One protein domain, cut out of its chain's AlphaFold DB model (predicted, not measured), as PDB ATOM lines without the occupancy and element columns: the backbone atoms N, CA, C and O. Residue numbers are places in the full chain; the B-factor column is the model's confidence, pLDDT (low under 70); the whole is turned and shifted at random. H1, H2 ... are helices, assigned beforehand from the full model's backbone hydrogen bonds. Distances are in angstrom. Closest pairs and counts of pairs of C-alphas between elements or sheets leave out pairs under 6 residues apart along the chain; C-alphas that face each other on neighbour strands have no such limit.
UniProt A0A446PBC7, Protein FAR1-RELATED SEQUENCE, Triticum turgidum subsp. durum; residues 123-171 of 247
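What this domain is: This is residues 123 to 171 of the 247 residues of the protein "Protein FAR1-RELATED SEQUENCE" of Triticum turgidum subsp. durum (UniProt A0A446PBC7). Two long helices, H1 and then H2, meet near their ends at a tight turn and spread apart as a narrow V, open between the arms. Residues 123 to 139 of H1 and 156 to 171 of H2 stand free. The printed part has 49 residues and is all helix, with no named strand. It is loose, with a radius of gyration of the C-alphas of 13.0 A, and only just flat, spanning 36 by 24 by 7 A.

Where its parts are: Find C-alpha 123 at (196.605, 215.237, 116.639); from there H1, residues 123 to 144, runs 30.9 A. Look next at C-alpha 148, where H2, residues 148 to 171, begins; it runs 34.8 A to C-alpha 171 at (179.193, 221.352, 128.543).

How they stand to each other: H1 and H2 touch only at the corner by their link, through residues 141 to 144 and 150 to 154 alone. Their closest C-alphas, of Ala 144 and Tyr 151, are 4.7 A apart. The helices run opposite ways at a shallow tilt of 24 degrees. In H1 and H2 every O i to N i+4 pair is within hydrogen-bond range.

The domain as a whole: The C-alphas farthest apart, of Arg 123 and Glu 149, are 37.3 A apart. The printed part has no cut, the link is tight, and no printed residue is under 70 in pLDDT.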
ATOM      1  N   ARG A 123     196.948 216.413 117.451       77.62
ATOM      2  CA  ARG A 123     196.605 215.237 116.639       77.62
ATOM      3  C   ARG A 123     197.240 213.955 117.168       77.62
ATOM      4  O   ARG A 123     196.611 212.897 117.109       77.62
ATOM      5  N   VAL A 124     198.459 214.028 117.695       77.81
ATOM      6  CA  VAL A 124     199.161 212.886 118.303       77.81
ATOM      7  C   VAL A 124     198.484 212.488 119.613       77.81
ATOM      8  O   VAL A 124     198.263 211.293 119.852       77.81
ATOM      9  N   VAL A 125     198.074 213.470 120.419       82.19
ATOM     10  CA  VAL A 125     197.305 213.242 121.652       82.19
ATOM     11  C   VAL A 125     195.967 212.563 121.340       82.19
ATOM     12  O   VAL A 125     195.677 211.504 121.906       82.19
ATOM     13  N   LEU A 126     195.204 213.096 120.378       85.81
ATOM     14  CA  LEU A 126     193.921 212.532 119.945       85.81
ATOM     15  C   LEU A 126     194.069 211.103 119.405       85.81
ATOM     16  O   LEU A 126     193.361 210.193 119.846       85.81
ATOM     17  N   ALA A 127     195.029 210.863 118.505       82.81
ATOM     18  CA  ALA A 127     195.267 209.536 117.935       82.81
ATOM     19  C   ALA A 127     195.624 208.499 119.014       82.81
ATOM     20  O   ALA A 127     195.197 207.339 118.961       82.81
ATOM     21  N   ARG A 128     196.391 208.911 120.029       84.88
ATOM     22  CA  ARG A 128     196.764 208.050 121.151       84.88
ATOM     23  C   ARG A 128     195.579 207.740 122.062       84.88
ATOM     24  O   ARG A 128     195.423 206.574 122.441       84.88
ATOM     25  N   GLN A 129     194.784 208.747 122.423       88.00
ATOM     26  CA  GLN A 129     193.580 208.573 123.239       88.00
ATOM     27  C   GLN A 129     192.606 207.613 122.546       88.00
ATOM     28  O   GLN A 129     192.247 206.585 123.125       88.00
ATOM     29  N   TYR A 130     192.304 207.868 121.269       90.25
ATOM     30  CA  TYR A 130     191.451 207.010 120.447       90.25
ATOM     31  C   TYR A 130     191.976 205.570 120.388       90.25
ATOM     32  O   TYR A 130     191.278 204.625 120.756       90.25
ATOM     33  N   GLY A 131     193.251 205.383 120.026       88.44
ATOM     34  CA  GLY A 131     193.844 204.050 119.925       88.44
ATOM     35  C   GLY A 131     193.866 203.284 121.253       88.44
ATOM     36  O   GLY A 131     193.759 202.056 121.256       88.44
ATOM     37  N   SER A 132     194.009 203.978 122.388       89.62
ATOM     38  CA  SER A 132     193.927 203.360 123.716       89.62
ATOM     39  C   SER A 132     192.517 202.874 124.031       89.62
ATOM     40  O   SER A 132     192.357 201.717 124.421       89.62
ATOM     41  N   LEU A 133     191.511 203.716 123.795       94.19
ATOM     42  CA  LEU A 133     190.108 203.365 123.999       94.19
ATOM     43  C   LEU A 133     189.703 202.190 123.108       94.19
ATOM     44  O   LEU A 133     189.200 201.191 123.621       94.19
ATOM     45  N   CYS A 134     190.018 202.232 121.809       93.94
ATOM     46  CA  CYS A 134     189.688 201.149 120.883       93.94
ATOM     47  C   CYS A 134     190.222 199.794 121.351       93.94
ATOM     48  O   CYS A 134     189.514 198.797 121.248       93.94
ATOM     49  N   ARG A 135     191.453 199.717 121.873       92.25
ATOM     50  CA  ARG A 135     192.009 198.442 122.362       92.25
ATOM     51  C   ARG A 135     191.211 197.883 123.535       92.25
ATOM     52  O   ARG A 135     190.902 196.692 123.541       92.25
ATOM     53  N   THR A 136     190.882 198.733 124.503       93.00
ATOM     54  CA  THR A 136     190.091 198.340 125.671       93.00
ATOM     55  C   THR A 136     188.696 197.889 125.247       93.00
ATOM     56  O   THR A 136     188.287 196.782 125.595       93.00
ATOM     57  N   TYR A 137     188.009 198.676 124.414       95.31
ATOM     58  CA  TYR A 137     186.676 198.333 123.915       95.31
ATOM     59  C   TYR A 137     186.665 197.049 123.095       95.31
ATOM     60  O   TYR A 137     185.829 196.195 123.349       95.31
ATOM     61  N   ASN A 138     187.616 196.848 122.181       93.31
ATOM     62  CA  ASN A 138     187.686 195.610 121.402       93.31
ATOM     63  C   ASN A 138     187.883 194.367 122.287       93.31
ATOM     64  O   ASN A 138     187.366 193.302 121.962       93.31
ATOM     65  N   ASN A 139     188.596 194.483 123.415       93.00
ATOM     66  CA  ASN A 139     188.724 193.379 124.370       93.00
ATOM     67  C   ASN A 139     187.405 193.075 125.093       93.00
ATOM     68  O   ASN A 139     187.076 191.913 125.317       93.00
ATOM     69  N   ILE A 140     186.670 194.117 125.476       95.19
ATOM     70  CA  ILE A 140     185.372 193.974 126.141       95.19
ATOM     71  C   ILE A 140     184.350 193.405 125.153       95.19
ATOM     72  O   ILE A 140     183.681 192.428 125.473       95.19
ATOM     73  N   LEU A 141     184.294 193.947 123.934       95.75
ATOM     74  CA  LEU A 141     183.418 193.495 122.854       95.75
ATOM     75  C   LEU A 141     183.656 192.024 122.510       95.75
ATOM     76  O   LEU A 141     182.694 191.269 122.415       95.75
ATOM     77  N   SER A 142     184.915 191.590 122.380       94.38
ATOM     78  CA  SER A 142     185.216 190.191 122.050       94.38
ATOM     79  C   SER A 142     184.764 189.207 123.131       94.38
ATOM     80  O   SER A 142     184.361 188.092 122.808       94.38
ATOM     81  N   LYS A 143     184.779 189.619 124.405       93.38
ATOM     82  CA  LYS A 143     184.255 188.825 125.529       93.38
ATOM     83  C   LYS A 143     182.730 188.868 125.602       93.38
ATOM     84  O   LYS A 143     182.102 187.829 125.779       93.38
ATOM     85  N   ALA A 144     182.141 190.053 125.466       94.88
ATOM     86  CA  ALA A 144     180.702 190.258 125.581       94.88
ATOM     87  C   ALA A 144     179.933 189.610 124.422       94.88
ATOM     88  O   ALA A 144     178.884 189.024 124.649       94.88
ATOM     89  N   ALA A 145     180.472 189.626 123.199       93.00
ATOM     90  CA  ALA A 145     179.825 189.024 122.031       93.00
ATOM     91  C   ALA A 145     179.605 187.504 122.162       93.00
ATOM     92  O   ALA A 145     178.713 186.955 121.522       93.00
ATOM     93  N   ALA A 146     180.394 186.820 122.996       91.94
ATOM     94  CA  ALA A 146     180.271 185.383 123.219       91.94
ATOM     95  C   ALA A 146     179.180 185.003 124.241       91.94
ATOM     96  O   ALA A 146     178.867 183.821 124.379       91.94
ATOM     97  N   ASN A 147     178.610 185.965 124.978       95.38
ATOM     98  CA  ASN A 147     177.629 185.705 126.032       95.38
ATOM     99  C   ASN A 147     176.479 186.723 125.970       95.38
ATOM    100  O   ASN A 147     176.688 187.927 126.060       95.38
ATOM    101  N   LYS A 148     175.240 186.230 125.865       94.06
ATOM    102  CA  LYS A 148     174.048 187.072 125.670       94.06
ATOM    103  C   LYS A 148     173.791 188.051 126.825       94.06
ATOM    104  O   LYS A 148     173.386 189.182 126.574       94.06
ATOM    105  N   GLU A 149     174.036 187.639 128.065       95.06
ATOM    106  CA  GLU A 149     173.863 188.492 129.249       95.06
ATOM    107  C   GLU A 149     174.943 189.576 129.302       95.06
ATOM    108  O   GLU A 149     174.639 190.752 129.503       95.06
ATOM    109  N   ALA A 150     176.197 189.204 129.031       94.94
ATOM    110  CA  ALA A 150     177.310 190.146 128.956       94.94
ATOM    111  C   ALA A 150     177.138 191.152 127.806       94.94
ATOM    112  O   ALA A 150     177.466 192.327 127.964       94.94
ATOM    113  N   TYR A 151     176.597 190.714 126.665       95.62
ATOM    114  CA  TYR A 151     176.228 191.589 125.556       95.62
ATOM    115  C   TYR A 151     175.150 192.599 125.966       95.62
ATOM    116  O   TYR A 151     175.339 193.795 125.756       95.62
ATOM    117  N   ALA A 152     174.055 192.141 126.585       96.19
ATOM    118  CA  ALA A 152     172.959 193.015 127.006       96.19
ATOM    119  C   ALA A 152     173.417 194.054 128.044       96.19
ATOM    120  O   ALA A 152     173.060 195.228 127.943       96.19
ATOM    121  N   LEU A 153     174.264 193.642 128.994       96.25
ATOM    122  CA  LEU A 153     174.885 194.542 129.967       96.25
ATOM    123  C   LEU A 153     175.804 195.565 129.291       96.25
ATOM    124  O   LEU A 153     175.744 196.752 129.598       96.25
ATOM    125  N   LEU A 154     176.648 195.133 128.349       96.50
ATOM    126  CA  LEU A 154     177.521 196.057 127.631       96.50
ATOM    127  C   LEU A 154     176.708 197.055 126.801       96.50
ATOM    128  O   LEU A 154     177.072 198.226 126.737       96.50
ATOM    129  N   GLN A 155     175.617 196.606 126.182       93.94
ATOM    130  CA  GLN A 155     174.744 197.454 125.381       93.94
ATOM    131  C   GLN A 155     174.079 198.540 126.232       93.94
ATOM    132  O   GLN A 155     174.150 199.711 125.862       93.94
ATOM    133  N   SER A 156     173.503 198.185 127.388       94.31
ATOM    134  CA  SER A 156     172.878 199.168 128.281       94.31
ATOM    135  C   SER A 156     173.895 200.178 128.819       94.31
ATOM    136  O   SER A 156     173.665 201.384 128.735       94.31
ATOM    137  N   MET A 157     175.063 199.708 129.267       95.69
ATOM    138  CA  MET A 157     176.140 200.584 129.739       95.69
ATOM    139  C   MET A 157     176.694 201.491 128.632       95.69
ATOM    140  O   MET A 157     177.091 202.622 128.908       95.69
ATOM    141  N   SER A 158     176.736 201.016 127.384       94.50
ATOM    142  CA  SER A 158     177.240 201.807 126.253       94.50
ATOM    143  C   SER A 158     176.321 202.980 125.917       94.50
ATOM    144  O   SER A 158     176.822 204.048 125.574       94.50
ATOM    145  N   ILE A 159     175.001 202.803 126.051       93.56
ATOM    146  CA  ILE A 159     174.015 203.879 125.860       93.56
ATOM    147  C   ILE A 159     174.210 204.959 126.931       93.56
ATOM    148  O   ILE A 159     174.424 206.121 126.594       93.56
ATOM    149  N   GLU A 160     174.243 204.569 128.210       94.38
ATOM    150  CA  GLU A 160     174.446 205.511 129.322       94.38
ATOM    151  C   GLU A 160     175.788 206.254 129.200       94.38
ATOM    152  O   GLU A 160     175.894 207.455 129.462       94.38
ATOM    153  N   LEU A 161     176.839 205.548 128.780       95.25
ATOM    154  CA  LEU A 161     178.143 206.159 128.588       95.25
ATOM    155  C   LEU A 161     178.146 207.169 127.438       95.25
ATOM    156  O   LEU A 161     178.753 208.230 127.579       95.25
ATOM    157  N   MET A 162     177.487 206.854 126.321       93.38
ATOM    158  CA  MET A 162     177.375 207.763 125.180       93.38
ATOM    159  C   MET A 162     176.687 209.069 125.592       93.38
ATOM    160  O   MET A 162     177.199 210.146 125.298       93.38
ATOM    161  N   GLU A 163     175.611 208.984 126.376       94.19
ATOM    162  CA  GLU A 163     174.927 210.166 126.909       94.19
ATOM    163  C   GLU A 163     175.839 211.021 127.798       94.19
ATOM    164  O   GLU A 163     175.864 212.246 127.660       94.19
ATOM    165  N   LYS A 164     176.627 210.398 128.686       94.38
ATOM    166  CA  LYS A 164     177.585 211.117 129.546       94.38
ATOM    167  C   LYS A 164     178.699 211.783 128.741       94.38
ATOM    168  O   LYS A 164     179.082 212.911 129.052       94.38
ATOM    169  N   VAL A 165     179.219 211.111 127.712       94.12
ATOM    170  CA  VAL A 165     180.233 211.686 126.815       94.12
ATOM    171  C   VAL A 165     179.663 212.905 126.099       94.12
ATOM    172  O   VAL A 165     180.283 213.969 126.119       94.12
ATOM    173  N   ASP A 166     178.457 212.792 125.553       92.38
ATOM    174  CA  ASP A 166     177.802 213.904 124.879       92.38
ATOM    175  C   ASP A 166     177.509 215.082 125.820       92.38
ATOM    176  O   ASP A 166     177.624 216.238 125.416       92.38
ATOM    177  N   GLN A 167     177.147 214.820 127.081       93.44
ATOM    178  CA  GLN A 167     176.973 215.868 128.094       93.44
ATOM    179  C   GLN A 167     178.275 216.637 128.348       93.44
ATOM    180  O   GLN A 167     178.243 217.863 128.438       93.44
ATOM    181  N   ILE A 168     179.419 215.948 128.411       93.44
ATOM    182  CA  ILE A 168     180.735 216.590 128.562       93.44
ATOM    183  C   ILE A 168     181.068 217.431 127.322       93.44
ATOM    184  O   ILE A 168     181.514 218.571 127.451       93.44
ATOM    185  N   LEU A 169     180.817 216.898 126.121       88.62
ATOM    186  CA  LEU A 169     181.075 217.611 124.868       88.62
ATOM    187  C   LEU A 169     180.195 218.864 124.724       88.62
ATOM    188  O   LEU A 169     180.700 219.909 124.321       88.62
ATOM    189  N   ARG A 170     178.916 218.791 125.121       88.31
ATOM    190  CA  ARG A 170     177.997 219.943 125.155       88.31
ATOM    191  C   ARG A 170     178.351 220.947 126.257       88.31
ATOM    192  O   ARG A 170     178.288 222.150 126.027       88.31
ATOM    193  N   GLY A 171     178.774 220.485 127.434       75.81
ATOM    194  CA  GLY A 171     179.193 221.352 128.543       75.81
ATOM    195  C   GLY A 171     180.383 222.251 128.187       75.81
ATOM    196  O   GLY A 171     180.423 223.414 128.595       75.81
TER     197      GLY A 171